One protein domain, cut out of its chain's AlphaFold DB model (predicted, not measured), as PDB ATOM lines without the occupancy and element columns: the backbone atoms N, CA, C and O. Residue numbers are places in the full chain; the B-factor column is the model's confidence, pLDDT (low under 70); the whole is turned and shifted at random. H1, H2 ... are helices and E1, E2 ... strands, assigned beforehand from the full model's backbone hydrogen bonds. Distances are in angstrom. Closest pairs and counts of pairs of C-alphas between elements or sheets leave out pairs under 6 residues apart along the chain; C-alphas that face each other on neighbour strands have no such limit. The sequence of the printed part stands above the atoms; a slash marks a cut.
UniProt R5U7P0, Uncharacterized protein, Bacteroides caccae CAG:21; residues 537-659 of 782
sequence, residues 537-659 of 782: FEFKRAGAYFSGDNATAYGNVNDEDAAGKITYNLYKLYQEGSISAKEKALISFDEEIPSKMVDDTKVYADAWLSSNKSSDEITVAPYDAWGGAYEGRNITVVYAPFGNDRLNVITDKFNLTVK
ATOM      1  N   PHE A 537     -14.705  43.112 102.924       92.75
ATOM      2  CA  PHE A 537     -14.445  44.413 103.517       92.75
ATOM      3  C   PHE A 537     -15.734  45.203 103.762       92.75
ATOM      4  O   PHE A 537     -16.671  45.177 102.969       92.75
ATOM      5  N   GLU A 538     -15.761  45.968 104.853       93.81
ATOM      6  CA  GLU A 538     -16.871  46.857 105.188       93.81
ATOM      7  C   GLU A 538     -16.333  48.213 105.655       93.81
ATOM      8  O   GLU A 538     -15.555  48.302 106.609       93.81
ATOM      9  N   PHE A 539     -16.806  49.291 105.027       95.94
ATOM     10  CA  PHE A 539     -16.526  50.651 105.474       95.94
ATOM     11  C   PHE A 539     -17.301  50.974 106.759       95.94
ATOM     12  O   PHE A 539     -18.472  51.355 106.743       95.94
ATOM     13  N   LYS A 540     -16.628  50.865 107.907       96.12
ATOM     14  CA  LYS A 540     -17.228  51.152 109.217       96.12
ATOM     15  C   LYS A 540     -17.158  52.641 109.538       96.12
ATOM     16  O   LYS A 540     -16.224  53.103 110.196       96.12
ATOM     17  N   ARG A 541     -18.157  53.406 109.085       96.94
ATOM     18  CA  ARG A 541     -18.286  54.841 109.399       96.94
ATOM     19  C   ARG A 541     -18.283  55.084 110.917       96.94
ATOM     20  O   ARG A 541     -18.907  54.350 111.693       96.94
ATOM     21  N   ALA A 542     -17.599  56.137 111.355       96.62
ATOM     22  CA  ALA A 542     -17.675  56.624 112.726       96.62
ATOM     23  C   ALA A 542     -18.974  57.426 112.889       96.62
ATOM     24  O   ALA A 542     -19.027  58.617 112.593       96.62
ATOM     25  N   GLY A 543     -20.038  56.757 113.346       94.69
ATOM     26  CA  GLY A 543     -21.405  57.295 113.332       94.69
ATOM     27  C   GLY A 543     -21.590  58.671 113.989       94.69
ATOM     28  O   GLY A 543     -22.487  59.401 113.591       94.69
ATOM     29  N   ALA A 544     -20.722  59.071 114.926       93.12
ATOM     30  CA  ALA A 544     -20.751  60.401 115.543       93.12
ATOM     31  C   ALA A 544     -20.544  61.562 114.547       93.12
ATOM     32  O   ALA A 544     -20.951  62.684 114.831       93.12
ATOM     33  N   TYR A 545     -19.927  61.302 113.391       95.06
ATOM     34  CA  TYR A 545     -19.657  62.311 112.364       95.06
ATOM     35  C   TYR A 545     -20.691  62.315 111.236       95.06
ATOM     36  O   TYR A 545     -20.598  63.154 110.340       95.06
ATOM     37  N   PHE A 546     -21.664  61.397 111.269       97.19
ATOM     38  CA  PHE A 546     -22.621  61.177 110.189       97.19
ATOM     39  C   PHE A 546     -24.067  61.370 110.643       97.19
ATOM     40  O   PHE A 546     -24.503  60.854 111.668       97.19
ATOM     41  N   SER A 547     -24.844  62.042 109.801       95.88
ATOM     42  CA  SER A 547     -26.304  62.050 109.844       95.88
ATOM     43  C   SER A 547     -26.833  61.453 108.540       95.88
ATOM     44  O   SER A 547     -26.995  62.156 107.537       95.88
ATOM     45  N   GLY A 548     -27.064  60.136 108.546       94.19
ATOM     46  CA  GLY A 548     -27.284  59.365 107.320       94.19
ATOM     47  C   GLY A 548     -26.020  59.374 106.458       94.19
ATOM     48  O   GLY A 548     -24.940  59.045 106.945       94.19
ATOM     49  N   ASP A 549     -26.145  59.819 105.209       96.31
ATOM     50  CA  ASP A 549     -25.015  59.965 104.281       96.31
ATOM     51  C   ASP A 549     -24.326  61.331 104.354       96.31
ATOM     52  O   ASP A 549     -23.453  61.613 103.543       96.31
ATOM     53  N   ASN A 550     -24.683  62.193 105.310       97.62
ATOM     54  CA  ASN A 550     -24.056  63.506 105.462       97.62
ATOM     55  C   ASN A 550     -22.991  63.464 106.559       97.62
ATOM     56  O   ASN A 550     -23.327  63.285 107.730       97.62
ATOM     57  N   ALA A 551     -21.731  63.661 106.186       98.12
ATOM     58  CA  ALA A 551     -20.586  63.762 107.076       98.12
ATOM     59  C   ALA A 551     -20.276  65.225 107.427       98.12
ATOM     60  O   ALA A 551     -20.288  66.102 106.560       98.12
ATOM     61  N   THR A 552     -19.939  65.489 108.689       97.06
ATOM     62  CA  THR A 552     -19.399  66.785 109.132       97.06
ATOM     63  C   THR A 552     -17.974  66.615 109.638       97.06
ATOM     64  O   THR A 552     -17.709  65.769 110.489       97.06
ATOM     65  N   ALA A 553     -17.067  67.450 109.138       97.00
ATOM     66  CA  ALA A 553     -15.682  67.528 109.585       97.00
ATOM     67  C   ALA A 553     -15.308  68.978 109.899       97.00
ATOM     68  O   ALA A 553     -15.931  69.904 109.387       97.00
ATOM     69  N   TYR A 554     -14.273  69.179 110.711       94.12
ATOM     70  CA  TYR A 554     -13.849  70.523 111.103       94.12
ATOM     71  C   TYR A 554     -12.505  70.972 110.499       94.12
ATOM     72  O   TYR A 554     -12.286  72.164 110.320       94.12
ATOM     73  N   GLY A 555     -11.663  70.040 110.037       91.88
ATOM     74  CA  GLY A 555     -10.429  70.342 109.294       91.88
ATOM     75  C   GLY A 555      -9.356  71.117 110.080       91.88
ATOM     76  O   GLY A 555      -9.562  71.544 111.208       91.88
ATOM     77  N   ASN A 556      -8.173  71.285 109.491       94.06
ATOM     78  CA  ASN A 556      -7.033  71.995 110.066       94.06
ATOM     79  C   ASN A 556      -6.680  73.221 109.210       94.06
ATOM     80  O   ASN A 556      -6.320  73.089 108.047       94.06
ATOM     81  N   VAL A 557      -6.748  74.419 109.795       93.12
ATOM     82  CA  VAL A 557      -6.387  75.705 109.144       93.12
ATOM     83  C   VAL A 557      -4.966  76.179 109.428       93.12
ATOM     84  O   VAL A 557      -4.563  77.261 108.996       93.12
ATOM     85  N   ASN A 558      -4.227  75.434 110.243       90.69
ATOM     86  CA  ASN A 558      -2.867  75.779 110.650       90.69
ATOM     87  C   ASN A 558      -1.826  74.879 109.983       90.69
ATOM     88  O   ASN A 558      -0.694  74.812 110.451       90.69
ATOM     89  N   ASP A 559      -2.222  74.182 108.924       89.44
ATOM     90  CA  ASP A 559      -1.322  73.389 108.107       89.44
ATOM     91  C   ASP A 559      -0.362  74.308 107.336       89.44
ATOM     92  O   ASP A 559      -0.793  75.161 106.552       89.44
ATOM     93  N   GLU A 560       0.937  74.183 107.614       84.19
ATOM     94  CA  GLU A 560       1.972  75.031 107.013       84.19
ATOM     95  C   GLU A 560       2.152  74.728 105.519       84.19
ATOM     96  O   GLU A 560       2.464  75.638 104.747       84.19
ATOM     97  N   ASP A 561       1.868  73.490 105.103       84.19
ATOM     98  CA  ASP A 561       2.002  73.033 103.719       84.19
ATOM     99  C   ASP A 561       0.787  73.425 102.852       84.19
ATOM    100  O   ASP A 561       0.867  73.438 101.622       84.19
ATOM    101  N   ALA A 562      -0.322  73.829 103.483       85.31
ATOM    102  CA  ALA A 562      -1.567  74.231 102.826       85.31
ATOM    103  C   ALA A 562      -2.023  75.641 103.248       85.31
ATOM    104  O   ALA A 562      -3.185  75.880 103.592       85.31
ATOM    105  N   ALA A 563      -1.095  76.602 103.206       85.50
ATOM    106  CA  ALA A 563      -1.339  77.977 103.631       85.50
ATOM    107  C   ALA A 563      -2.607  78.591 102.994       85.50
ATOM    108  O   ALA A 563      -2.734  78.710 101.775       85.50
ATOM    109  N   GLY A 564      -3.539  79.035 103.844       87.06
ATOM    110  CA  GLY A 564      -4.797  79.664 103.419       87.06
ATOM    111  C   GLY A 564      -5.902  78.689 102.997       87.06
ATOM    112  O   GLY A 564      -6.933  79.133 102.490       87.06
ATOM    113  N   LYS A 565      -5.709  77.385 103.205       93.12
ATOM    114  CA  LYS A 565      -6.704  76.334 102.979       93.12
ATOM    115  C   LYS A 565      -6.947  75.540 104.273       93.12
ATOM    116  O   LYS A 565      -6.273  75.745 105.280       93.12
ATOM    117  N   ILE A 566      -7.953  74.671 104.249       96.00
ATOM    118  CA  ILE A 566      -8.336  73.789 105.356       96.00
ATOM    119  C   ILE A 566      -8.015  72.351 104.947       96.00
ATOM    120  O   ILE A 566      -8.581  71.868 103.966       96.00
ATOM    121  N   THR A 567      -7.149  71.657 105.682       96.81
ATOM    122  CA  THR A 567      -6.802  70.258 105.388       96.81
ATOM    123  C   THR A 567      -7.603  69.280 106.234       96.81
ATOM    124  O   THR A 567      -7.956  69.562 107.379       96.81
ATOM    125  N   TYR A 568      -7.939  68.114 105.689       96.81
ATOM    126  CA  TYR A 568      -8.596  67.061 106.460       96.81
ATOM    127  C   TYR A 568      -8.244  65.677 105.921       96.81
ATOM    128  O   TYR A 568      -8.140  65.484 104.716       96.81
ATOM    129  N   ASN A 569      -8.088  64.712 106.826       96.19
ATOM    130  CA  ASN A 569      -7.805  63.323 106.485       96.19
ATOM    131  C   ASN A 569      -9.111  62.515 106.491       96.19
ATOM    132  O   ASN A 569      -9.733  62.342 107.543       96.19
ATOM    133  N   LEU A 570      -9.510  62.005 105.327       97.25
ATOM    134  CA  LEU A 570     -10.769  61.294 105.116       97.25
ATOM    135  C   LEU A 570     -10.880  60.001 105.932       97.25
ATOM    136  O   LEU A 570     -11.988  59.648 106.336       97.25
ATOM    137  N   TYR A 571      -9.773  59.328 106.271       96.94
ATOM    138  CA  TYR A 571      -9.837  58.129 107.113       96.94
ATOM    139  C   TYR A 571     -10.350  58.412 108.528       96.94
ATOM    140  O   TYR A 571     -10.873  57.503 109.170       96.94
ATOM    141  N   LYS A 572     -10.273  59.663 109.006       95.81
ATOM    142  CA  LYS A 572     -10.826  60.057 110.312       95.81
ATOM    143  C   LYS A 572     -12.357  59.984 110.375       95.81
ATOM    144  O   LYS A 572     -12.911  60.051 111.467       95.81
ATOM    145  N   LEU A 573     -13.040  59.832 109.236       97.44
ATOM    146  CA  LEU A 573     -14.488  59.597 109.179       97.44
ATOM    147  C   LEU A 573     -14.875  58.140 109.473       97.44
ATOM    148  O   LEU A 573     -16.049  57.852 109.694       97.44
ATOM    149  N   TYR A 574     -13.915  57.218 109.513       97.56
ATOM    150  CA  TYR A 574     -14.156  55.811 109.819       97.56
ATOM    151  C   TYR A 574     -13.695  55.470 111.235       97.56
ATOM    152  O   TYR A 574     -12.919  56.197 111.856       97.56
ATOM    153  N   GLN A 575     -14.201  54.363 111.776       96.94
ATOM    154  CA  GLN A 575     -13.820  53.891 113.104       96.94
ATOM    155  C   GLN A 575     -12.315  53.612 113.155       96.94
ATOM    156  O   GLN A 575     -11.748  53.005 112.240       96.94
ATOM    157  N   GLU A 576     -11.656  54.036 114.231       93.50
ATOM    158  CA  GLU A 576     -10.221  53.822 114.399       93.50
ATOM    159  C   GLU A 576      -9.883  52.323 114.345       93.50
ATOM    160  O   GLU A 576     -10.552  51.494 114.960       93.50
ATOM    161  N   GLY A 577      -8.867  51.964 113.558       92.94
ATOM    162  CA  GLY A 577      -8.453  50.573 113.358       92.94
ATOM    163  C   GLY A 577      -9.368  49.728 112.462       92.94
ATOM    164  O   GLY A 577      -9.020  48.584 112.194       92.94
ATOM    165  N   SER A 578     -10.489  50.265 111.961       94.81
ATOM    166  CA  SER A 578     -11.385  49.525 111.051       94.81
ATOM    167  C   SER A 578     -10.821  49.314 109.645       94.81
ATOM    168  O   SER A 578     -11.289  48.427 108.944       94.81
ATOM    169  N   ILE A 579      -9.820  50.110 109.258       96.06
ATOM    170  CA  ILE A 579      -9.121  50.013 107.975       96.06
ATOM    171  C   ILE A 579      -7.627  49.841 108.260       96.06
ATOM    172  O   ILE A 579      -6.952  50.753 108.755       96.06
ATOM    173  N   SER A 580      -7.111  48.658 107.961       93.81
ATOM    174  CA  SER A 580      -5.711  48.269 108.091       93.81
ATOM    175  C   SER A 580      -4.814  48.978 107.072       93.81
ATOM    176  O   SER A 580      -5.259  49.466 106.036       93.81
ATOM    177  N   ALA A 581      -3.502  48.991 107.323       93.81
ATOM    178  CA  ALA A 581      -2.535  49.583 106.394       93.81
ATOM    179  C   ALA A 581      -2.541  48.920 105.001       93.81
ATOM    180  O   ALA A 581      -2.284  49.595 104.010       93.81
ATOM    181  N   LYS A 582      -2.851  47.615 104.925       91.81
ATOM    182  CA  LYS A 582      -2.956  46.889 103.652       91.81
ATOM    183  C   LYS A 582      -4.178  47.338 102.855       91.81
ATOM    184  O   LYS A 582      -4.057  47.570 101.661       91.81
ATOM    185  N   GLU A 583      -5.324  47.507 103.513       94.25
ATOM    186  CA  GLU A 583      -6.549  47.979 102.857       94.25
ATOM    187  C   GLU A 583      -6.406  49.426 102.392       94.25
ATOM    188  O   GLU A 583      -6.780  49.736 101.269       94.25
ATOM    189  N   LYS A 584      -5.769  50.295 103.192       95.12
ATOM    190  CA  LYS A 584      -5.492  51.687 102.795       95.12
ATOM    191  C   LYS A 584      -4.699  51.800 101.493       95.12
ATOM    192  O   LYS A 584      -4.920  52.738 100.738       95.12
ATOM    193  N   ALA A 585      -3.794  50.858 101.219       95.19
ATOM    194  CA  ALA A 585      -3.023  50.832  99.975       95.19
ATOM    195  C   ALA A 585      -3.870  50.464  98.739       95.19
ATOM    196  O   ALA A 585      -3.431  50.687  97.616       95.19
ATOM    197  N   LEU A 586      -5.065  49.908  98.954       96.31
ATOM    198  CA  LEU A 586      -6.011  49.465  97.929       96.31
ATOM    199  C   LEU A 586      -7.282  50.332  97.892       96.31
ATOM    200  O   LEU A 586      -8.246  49.988  97.208       96.31
ATOM    201  N   ILE A 587      -7.299  51.438  98.647       97.50
ATOM    202  CA  ILE A 587      -8.392  52.407  98.661       97.50
ATOM    203  C   ILE A 587      -8.051  53.589  97.756       97.50
ATOM    204  O   ILE A 587      -6.922  54.083  97.727       97.50
ATOM    205  N   SER A 588      -9.062  54.059  97.036       96.94
ATOM    206  CA  SER A 588      -9.018  55.290  96.262       96.94
ATOM    207  C   SER A 588     -10.207  56.193  96.583       96.94
ATOM    208  O   SER A 588     -11.262  55.735  97.027       96.94
ATOM    209  N   PHE A 589     -10.018  57.489  96.370       97.50
ATOM    210  CA  PHE A 589     -10.975  58.540  96.668       97.50
ATOM    211  C   PHE A 589     -11.332  59.294  95.397       97.50
ATOM    212  O   PHE A 589     -10.460  59.701  94.629       97.50
ATOM    213  N   ASP A 590     -12.620  59.533  95.206       96.06
ATOM    214  CA  ASP A 590     -13.143  60.373  94.143       96.06
ATOM    215  C   ASP A 590     -14.117  61.410  94.701       96.06
ATOM    216  O   ASP A 590     -14.713  61.222  95.764       96.06
ATOM    217  N   GLU A 591     -14.271  62.520  93.988       95.44
ATOM    218  CA  GLU A 591     -15.182  63.592  94.375       95.44
ATOM    219  C   GLU A 591     -16.024  64.062  93.195       95.44
ATOM    220  O   GLU A 591     -15.559  64.169  92.059       95.44
ATOM    221  N   GLU A 592     -17.268  64.425  93.487       95.62
ATOM    222  CA  GLU A 592     -18.122  65.121  92.537       95.62
ATOM    223  C   GLU A 592     -17.914  66.633  92.680       95.62
ATOM    224  O   GLU A 592     -18.458  67.272  93.585       95.62
ATOM    225  N   ILE A 593     -17.104  67.211  91.791       94.75
ATOM    226  CA  ILE A 593     -16.794  68.645  91.822       94.75
ATOM    227  C   ILE A 593     -18.033  69.453  91.393       94.75
ATOM    228  O   ILE A 593     -18.502  69.292  90.256       94.75
ATOM    229  N   PRO A 594     -18.544  70.370  92.242       92.69
ATOM    230  CA  PRO A 594     -19.661  71.235  91.886       92.69
ATOM    231  C   PRO A 594     -19.375  72.041  90.618       92.69
ATOM    232  O   PRO A 594     -18.269  72.544  90.407       92.69
ATOM    233  N   SER A 595     -20.397  72.195  89.776       92.69
ATOM    234  CA  SER A 595     -20.298  72.957  88.529       92.69
ATOM    235  C   SER A 595     -21.480  73.903  88.347       92.69
ATOM    236  O   SER A 595     -22.581  73.632  88.824       92.69
ATOM    237  N   LYS A 596     -21.255  75.022  87.656       91.75
ATOM    238  CA  LYS A 596     -22.288  76.008  87.307       91.75
ATOM    239  C   LYS A 596     -22.079  76.532  85.890       91.75
ATOM    240  O   LYS A 596     -20.962  76.505  85.377       91.75
ATOM    241  N   MET A 597     -23.147  77.024  85.270       92.88
ATOM    242  CA  MET A 597     -23.073  77.677  83.960       92.88
ATOM    243  C   MET A 597     -22.772  79.168  84.144       92.88
ATOM    244  O   MET A 597     -23.477  79.852  84.886       92.88
ATOM    245  N   VAL A 598     -21.733  79.662  83.474       92.06
ATOM    246  CA  VAL A 598     -21.379  81.085  83.373       92.06
ATOM    247  C   VAL A 598     -21.155  81.379  81.895       92.06
ATOM    248  O   VAL A 598     -20.318  80.725  81.280       92.06
ATOM    249  N   ASP A 599     -21.924  82.303  81.316       90.75
ATOM    250  CA  ASP A 599     -21.850  82.663  79.889       90.75
ATOM    251  C   ASP A 599     -21.862  81.432  78.953       90.75
ATOM    252  O   ASP A 599     -20.953  81.221  78.153       90.75
ATOM    253  N   ASP A 600     -22.864  80.558  79.124       90.44
ATOM    254  CA  ASP A 600     -23.034  79.272  78.417       90.44
ATOM    255  C   ASP A 600     -21.861  78.275  78.546       90.44
ATOM    256  O   ASP A 600     -21.848  77.223  77.904       90.44
ATOM    257  N   THR A 601     -20.904  78.549  79.434       90.75
ATOM    258  CA  THR A 601     -19.748  77.692  79.708       90.75
ATOM    259  C   THR A 601     -19.880  77.039  81.080       90.75
ATOM    260  O   THR A 601     -20.157  77.698  82.084       90.75
ATOM    261  N   LYS A 602     -19.657  75.723  81.145       93.44
ATOM    262  CA  LYS A 602     -19.637  74.977  82.407       93.44
ATOM    263  C   LYS A 602     -18.313  75.229  83.131       93.44
ATOM    264  O   LYS A 602     -17.261  74.807  82.660       93.44
ATOM    265  N   VAL A 603     -18.376  75.904  84.273       92.81
ATOM    266  CA  VAL A 603     -17.231  76.162  85.158       92.81
ATOM    267  C   VAL A 603     -17.331  75.229  86.364       92.81
ATOM    268  O   VAL A 603     -18.437  74.954  86.828       92.81
ATOM    269  N   TYR A 604     -16.193  74.740  86.859       93.31
ATOM    270  CA  TYR A 604     -16.080  73.856  88.025       93.31
ATOM    271  C   TYR A 604     -15.446  74.597  89.207       93.31
ATOM    272  O   TYR A 604     -14.648  75.513  88.996       93.31
ATOM    273  N   ALA A 605     -15.822  74.227  90.431       94.12
ATOM    274  CA  ALA A 605     -15.158  74.700  91.644       94.12
ATOM    275  C   ALA A 605     -13.748  74.092  91.780       94.12
ATOM    276  O   ALA A 605     -13.394  73.156  91.061       94.12
ATOM    277  N   ASP A 606     -12.953  74.593  92.730       92.94
ATOM    278  CA  ASP A 606     -11.666  73.980  93.069       92.94
ATOM    279  C   ASP A 606     -11.879  72.538  93.577       92.94
ATOM    280  O   ASP A 606     -12.753  72.275  94.419       92.94
ATOM    281  N   ALA A 607     -11.061  71.608  93.081       94.88
ATOM    282  CA  ALA A 607     -10.986  70.235  93.576       94.88
ATOM    283  C   ALA A 607     -10.529  70.223  95.046       94.88
ATOM    284  O   ALA A 607      -9.631  70.981  95.419       94.88
ATOM    285  N   TRP A 608     -11.158  69.393  95.882       96.19
ATOM    286  CA  TRP A 608     -10.700  69.150  97.252       96.19
ATOM    287  C   TRP A 608      -9.660  68.039  97.285       96.19
ATOM    288  O   TRP A 608      -8.730  68.104  98.086       96.19
ATOM    289  N   LEU A 609      -9.814  67.030  96.427       95.62
ATOM    290  CA  LEU A 609      -8.871  65.931  96.287       95.62
ATOM    291  C   LEU A 609      -7.770  66.302  95.295       95.62
ATOM    292  O   LEU A 609      -7.998  66.959  94.276       95.62
ATOM    293  N   SER A 610      -6.559  65.829  95.572       91.62
ATOM    294  CA  SER A 610      -5.471  65.910  94.599       91.62
ATOM    295  C   SER A 610      -5.724  64.981  93.400       91.62
ATOM    296  O   SER A 610      -6.600  64.114  93.415       91.62
ATOM    297  N   SER A 611      -4.910  65.110  92.349       90.19
ATOM    298  CA  SER A 611      -4.930  64.155  91.234       90.19
ATOM    299  C   SER A 611      -4.505  62.738  91.647       90.19
ATOM    300  O   SER A 611      -4.831  61.781  90.945       90.19
ATOM    301  N   ASN A 612      -3.804  62.585  92.777       92.62
ATOM    302  CA  ASN A 612      -3.477  61.287  93.350       92.62
ATOM    303  C   ASN A 612      -4.689  60.728  94.106       92.62
ATOM    304  O   ASN A 612      -4.938  61.084  95.256       92.62
ATOM    305  N   LYS A 613      -5.405  59.801  93.469       92.12
ATOM    306  CA  LYS A 613      -6.616  59.171  94.012       92.12
ATOM    307  C   LYS A 613      -6.365  58.306  95.249       92.12
ATOM    308  O   LYS A 613      -7.314  58.014  95.959       92.12
ATOM    309  N   SER A 614      -5.124  57.920  95.541       92.50
ATOM    310  CA  SER A 614      -4.776  57.202  96.779       92.50
ATOM    311  C   SER A 614      -4.545  58.138  97.969       92.50
ATOM    312  O   SER A 614      -4.316  57.664  99.079       92.50
ATOM    313  N   SER A 615      -4.559  59.457  97.749       92.75
ATOM    314  CA  SER A 615      -4.419  60.438  98.821       92.75
ATOM    315  C   SER A 615      -5.715  60.539  99.617       92.75
ATOM    316  O   SER A 615      -6.785  60.794  99.072       92.75
ATOM    317  N   ASP A 616      -5.590  60.356 100.922       93.88
ATOM    318  CA  ASP A 616      -6.636  60.506 101.926       93.88
ATOM    319  C   ASP A 616      -6.793  61.949 102.420       93.88
ATOM    320  O   ASP A 616      -7.677  62.229 103.231       93.88
ATOM    321  N   GLU A 617      -5.948  62.865 101.951       95.00
ATOM    322  CA  GLU A 617      -5.966  64.271 102.335       95.00
ATOM    323  C   GLU A 617      -6.777  65.108 101.345       95.00
ATOM    324  O   GLU A 617      -6.568  65.070 100.130       95.00
ATOM    325  N   ILE A 618      -7.688  65.911 101.890       96.56
ATOM    326  CA  ILE A 618      -8.411  66.940 101.147       96.56
ATOM    327  C   ILE A 618      -7.930  68.329 101.541       96.56
ATOM    328  O   ILE A 618      -7.569  68.566 102.693       96.56
ATOM    329  N   THR A 619      -7.986  69.261 100.591       96.00
ATOM    330  CA  THR A 619      -7.677  70.681 100.785       96.00
ATOM    331  C   THR A 619      -8.879  71.527 100.377       96.00
ATOM    332  O   THR A 619      -9.225  71.629  99.202       96.00
ATOM    333  N   VAL A 620      -9.522  72.162 101.351       96.50
ATOM    334  CA  VAL A 620     -10.783  72.894 101.181       96.50
ATOM    335  C   VAL A 620     -10.537  74.398 101.248       96.50
ATOM    336  O   VAL A 620      -9.749  74.887 102.058       96.50
ATOM    337  N   ALA A 621     -11.198  75.156 100.376       95.38
ATOM    338  CA  ALA A 621     -11.144  76.614 100.415       95.38
ATOM    339  C   ALA A 621     -11.992  77.183 101.577       95.38
ATOM    340  O   ALA A 621     -12.959  76.542 101.985       95.38
ATOM    341  N   PRO A 622     -11.676  78.379 102.107       94.62
ATOM    342  CA  PRO A 622     -12.524  79.070 103.086       94.62
ATOM    343  C   PRO A 622     -13.963  79.339 102.587       94.62
ATOM    344  O   PRO A 622     -14.265  79.192 101.407       94.62
ATOM    345  N   TYR A 623     -14.848  79.740 103.502       92.81
ATOM    346  CA  TYR A 623     -16.302  79.890 103.335       92.81
ATOM    347  C   TYR A 623     -16.754  80.802 102.180       92.81
ATOM    348  O   TYR A 623     -17.837  80.622 101.634       92.81
ATOM    349  N   ASP A 624     -15.965  81.810 101.823       86.44
ATOM    350  CA  ASP A 624     -16.295  82.773 100.767       86.44
ATOM    351  C   ASP A 624     -15.983  82.259  99.352       86.44
ATOM    352  O   ASP A 624     -16.434  82.841  98.361       86.44
ATOM    353  N   ALA A 625     -15.242  81.156  99.247       91.25
ATOM    354  CA  ALA A 625     -14.958  80.498  97.987       91.25
ATOM    355  C   ALA A 625     -16.071  79.508  97.627       91.25
ATOM    356  O   ALA A 625     -16.456  78.652  98.421       91.25
ATOM    357  N   TRP A 626     -16.546  79.589  96.384       90.81
ATOM    358  CA  TRP A 626     -17.520  78.638  95.854       90.81
ATOM    359  C   TRP A 626     -16.971  77.205  95.899       90.81
ATOM    360  O   TRP A 626     -15.855  76.944  95.445       90.81
ATOM    361  N   GLY A 627     -17.762  76.280  96.444       90.06
ATOM    362  CA  GLY A 627     -17.352  74.904  96.704       90.06
ATOM    363  C   GLY A 627     -16.396  74.748  97.891       90.06
ATOM    364  O   GLY A 627     -15.752  73.707  97.981       90.06
ATOM    365  N   GLY A 628     -16.243  75.761  98.748       93.94
ATOM    366  CA  GLY A 628     -15.393  75.750  99.942       93.94
ATOM    367  C   GLY A 628     -16.094  75.233 101.204       93.94
ATOM    368  O   GLY A 628     -17.057  74.470 101.146       93.94
ATOM    369  N   ALA A 629     -15.590  75.639 102.368       95.56
ATOM    370  CA  ALA A 629     -16.161  75.295 103.666       95.56
ATOM    371  C   ALA A 629     -17.653  75.671 103.742       95.56
ATOM    372  O   ALA A 629     -18.067  76.699 103.214       95.56
ATOM    373  N   TYR A 630     -18.444  74.874 104.463       95.56
ATOM    374  CA  TYR A 630     -19.911  74.950 104.566       95.56
ATOM    375  C   TYR A 630     -20.711  74.614 103.299       95.56
ATOM    376  O   TYR A 630     -21.940  74.582 103.374       95.56
ATOM    377  N   GLU A 631     -20.068  74.305 102.173       94.50
ATOM    378  CA  GLU A 631     -20.732  73.656 101.041       94.50
ATOM    379  C   GLU A 631     -20.513  72.137 101.108       94.50
ATOM    380  O   GLU A 631     -19.403  71.663 101.350       94.50
ATOM    381  N   GLY A 632     -21.587  71.366 100.930       93.81
ATOM    382  CA  GLY A 632     -21.531  69.904 100.940       93.81
ATOM    383  C   GLY A 632     -21.022  69.343  99.612       93.81
ATOM    384  O   GLY A 632     -21.445  69.797  98.548       93.81
ATOM    385  N   ARG A 633     -20.160  68.324  99.659       94.94
ATOM    386  CA  ARG A 633     -19.577  67.686  98.468       94.94
ATOM    387  C   ARG A 633     -19.663  66.165  98.531       94.94
ATOM    388  O   ARG A 633     -19.334  65.577  99.556       94.94
ATOM    389  N   ASN A 634     -20.076  65.519  97.440       97.38
ATOM    390  CA  ASN A 634     -20.133  64.058  97.388       97.38
ATOM    391  C   ASN A 634     -18.727  63.477  97.219       97.38
ATOM    392  O   ASN A 634     -18.034  63.795  96.253       97.38
ATOM    393  N   ILE A 635     -18.341  62.610  98.149       97.81
ATOM    394  CA  ILE A 635     -17.097  61.847  98.145       97.81
ATOM    395  C   ILE A 635     -17.448  60.373  97.950       97.81
ATOM    396  O   ILE A 635     -18.359  59.847  98.593       97.81
ATOM    397  N   THR A 636     -16.726  59.717  97.050       97.62
ATOM    398  CA  THR A 636     -16.797  58.276  96.816       97.62
ATOM    399  C   THR A 636     -15.479  57.654  97.255       97.62
ATOM    400  O   THR A 636     -14.417  58.065  96.800       97.62
ATOM    401  N   VAL A 637     -15.544  56.665  98.138       97.88
ATOM    402  CA  VAL A 637     -14.388  55.901  98.608       97.88
ATOM    403  C   VAL A 637     -14.518  54.487  98.075       97.88
ATOM    404  O   VAL A 637     -15.549  53.850  98.260       97.88
ATOM    405  N   VAL A 638     -13.493  54.010  97.381       96.88
ATOM    406  CA  VAL A 638     -13.518  52.739  96.657       96.88
ATOM    407  C   VAL A 638     -12.397  51.856  97.176       96.88
ATOM    408  O   VAL A 638     -11.240  52.257  97.125       96.88
ATOM    409  N   TYR A 639     -12.731  50.660  97.648       96.69
ATOM    410  CA  TYR A 639     -11.786  49.601  97.983       96.69
ATOM    411  C   TYR A 639     -11.745  48.567  96.852       96.69
ATOM    412  O   TYR A 639     -12.790  48.061  96.440       96.69
ATOM    413  N   ALA A 640     -10.542  48.248  96.368       95.38
ATOM    414  CA  ALA A 640     -10.299  47.196  95.384       95.38
ATOM    415  C   ALA A 640      -9.793  45.916  96.084       95.38
ATOM    416  O   ALA A 640      -8.629  45.881  96.506       95.38
ATOM    417  N   PRO A 641     -10.617  44.859  96.232       94.19
ATOM    418  CA  PRO A 641     -10.206  43.630  96.907       94.19
ATOM    419  C   PRO A 641      -8.939  43.027  96.291       94.19
ATOM    420  O   PRO A 641      -8.856  42.832  95.082       94.19
ATOM    421  N   PHE A 642      -7.928  42.765  97.127       92.25
ATOM    422  CA  PHE A 642      -6.607  42.230  96.739       92.25
ATOM    423  C   PHE A 642      -5.829  43.042  95.680       92.25
ATOM    424  O   PHE A 642      -4.767  42.604  95.248       92.25
ATOM    425  N   GLY A 643      -6.314  44.225  95.282       92.12
ATOM    426  CA  GLY A 643      -5.788  44.962  94.129       92.12
ATOM    427  C   GLY A 643      -6.136  44.330  92.778       92.12
ATOM    428  O   GLY A 643      -5.510  44.674  91.780       92.12
ATOM    429  N   ASN A 644      -7.110  43.418  92.753       93.00
ATOM    430  CA  ASN A 644      -7.566  42.719  91.561       93.00
ATOM    431  C   ASN A 644      -8.693  43.517  90.885       93.00
ATOM    432  O   ASN A 644      -9.754  43.739  91.470       93.00
ATOM    433  N   ASP A 645      -8.466  43.946  89.645       91.81
ATOM    434  CA  ASP A 645      -9.415  44.727  88.844       91.81
ATOM    435  C   ASP A 645     -10.574  43.893  88.267       91.81
ATOM    436  O   ASP A 645     -11.555  44.456  87.771       91.81
ATOM    437  N   ARG A 646     -10.499  42.564  88.393       91.88
ATOM    438  CA  ARG A 646     -11.515  41.582  87.980       91.88
ATOM    439  C   ARG A 646     -12.424  41.128  89.122       91.88
ATOM    440  O   ARG A 646     -13.295  40.278  88.921       91.88
ATOM    441  N   LEU A 647     -12.256  41.703  90.306       93.19
ATOM    442  CA  LEU A 647     -13.226  41.631  91.393       93.19
ATOM    443  C   LEU A 647     -14.018  42.932  91.441       93.19
ATOM    444  O   LEU A 647     -13.487  44.007  91.167       93.19
ATOM    445  N   ASN A 648     -15.294  42.852  91.802       92.25
ATOM    446  CA  ASN A 648     -16.115  44.042  91.964       92.25
ATOM    447  C   ASN A 648     -15.541  44.923  93.077       92.25
ATOM    448  O   ASN A 648     -15.133  44.441  94.135       92.25
ATOM    449  N   VAL A 649     -15.506  46.230  92.848       94.25
ATOM    450  CA  VAL A 649     -15.053  47.168  93.877       94.25
ATOM    451  C   VAL A 649     -16.111  47.374  94.963       94.25
ATOM    452  O   VAL A 649     -17.307  47.450  94.681       94.25
ATOM    453  N   ILE A 650     -15.669  47.551  96.208       95.19
ATOM    454  CA  ILE A 650     -16.542  47.865  97.346       95.19
ATOM    455  C   ILE A 650     -16.521  49.378  97.545       95.19
ATOM    456  O   ILE A 650     -15.452  49.976  97.629       95.19
ATOM    457  N   THR A 651     -17.690  50.016  97.596       95.88
ATOM    458  CA  THR A 651     -17.792  51.483  97.558       95.88
ATOM    459  C   THR A 651     -18.564  52.042  98.750       95.88
ATOM    460  O   THR A 651     -19.641  51.547  99.071       95.88
ATOM    461  N   ASP A 652     -18.060  53.129  99.338       97.25
ATOM    462  CA  ASP A 652     -18.797  54.005 100.250       97.25
ATOM    463  C   ASP A 652     -19.015  55.390  99.621       97.25
ATOM    464  O   ASP A 652     -18.113  55.943  98.992       97.25
ATOM    465  N   LYS A 653     -20.213  55.966  99.773       97.50
ATOM    466  CA  LYS A 653     -20.559  57.292  99.230       97.50
ATOM    467  C   LYS A 653     -21.232  58.160 100.276       97.50
ATOM    468  O   LYS A 653     -22.251  57.763 100.836       97.50
ATOM    469  N   PHE A 654     -20.713  59.364 100.485       98.06
ATOM    470  CA  PHE A 654     -21.267  60.321 101.443       98.06
ATOM    471  C   PHE A 654     -21.084  61.768 100.985       98.06
ATOM    472  O   PHE A 654     -20.208  62.081 100.184       98.06
ATOM    473  N   ASN A 655     -21.904  62.670 101.518       97.94
ATOM    474  CA  ASN A 655     -21.795  64.109 101.338       97.94
ATOM    475  C   ASN A 655     -21.016  64.728 102.508       97.94
ATOM    476  O   ASN A 655     -21.467  64.672 103.646       97.94
ATOM    477  N   LEU A 656     -19.845  65.305 102.252       98.25
ATOM    478  CA  LEU A 656     -18.976  65.906 103.259       98.25
ATOM    479  C   LEU A 656     -19.148  67.423 103.312       98.25
ATOM    480  O   LEU A 656     -18.999  68.098 102.298       98.25
ATOM    481  N   THR A 657     -19.369  67.961 104.512       97.62
ATOM    482  CA  THR A 657     -19.280  69.400 104.794       97.62
ATOM    483  C   THR A 657     -18.153  69.672 105.785       97.62
ATOM    484  O   THR A 657     -18.144  69.122 106.889       97.62
ATOM    485  N   VAL A 658     -17.223  70.558 105.415       97.25
ATOM    486  CA  VAL A 658     -16.168  71.040 106.319       97.25
ATOM    487  C   VAL A 658     -16.604  72.351 106.968       97.25
ATOM    488  O   VAL A 658     -16.942  73.304 106.267       97.25
ATOM    489  N   LYS A 659     -16.613  72.402 108.298       96.75
ATOM    490  CA  LYS A 659     -17.079  73.535 109.107       96.75
ATOM    491  C   LYS A 659     -15.964  74.108 109.976       96.75
ATOM    492  O   LYS A 659     -14.908  73.511 110.111       96.75
TER     493      LYS A 659
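What this domain is: This is residues 537 to 659 of the 782 residues of an uncharacterized protein of Bacteroides caccae CAG:21 (UniProt R5U7P0). With little regular structure, the domain is a strongly twisted mixed sheet, E1 E8 E7 E3, with the small antiparallel sheet E2 E6 partly over one of its faces, and hairpin E4 E5, whose residues 597 to 602 stick out. The printed part, mostly strand, has 123 residues, under half in two named helices and eight strands. It is compact, radius of gyration of the C-alphas 15.2 A, spanning 45 by 34 by 30 A.

Where its parts are: E1 is residues 550-553, E2 566-569, H1 570-573, H2 581-584, E3 587-591, E4 595-598, E5 601-604, E6 617-620, E7 633-639 and E8 650-658, 24.9 A long. C-alpha 550 is at (-24.056, 63.506, 105.462), C-alpha 658 at (-16.168, 71.040, 106.319).

How they stand to each other: E8 is parallel to E1, N 551 and O 655 2.7 A apart, and antiparallel to E7, N 633 and O 656 2.9 A apart, within hydrogen-bond range. The closest C-alphas of E6 and E8, Val 620 and Val 658, are 7.7 A apart. H1 is on the four-stranded sheet; H2 is not.

The domain as a whole: The printed part has no cut and a mean pLDDT of 94.3.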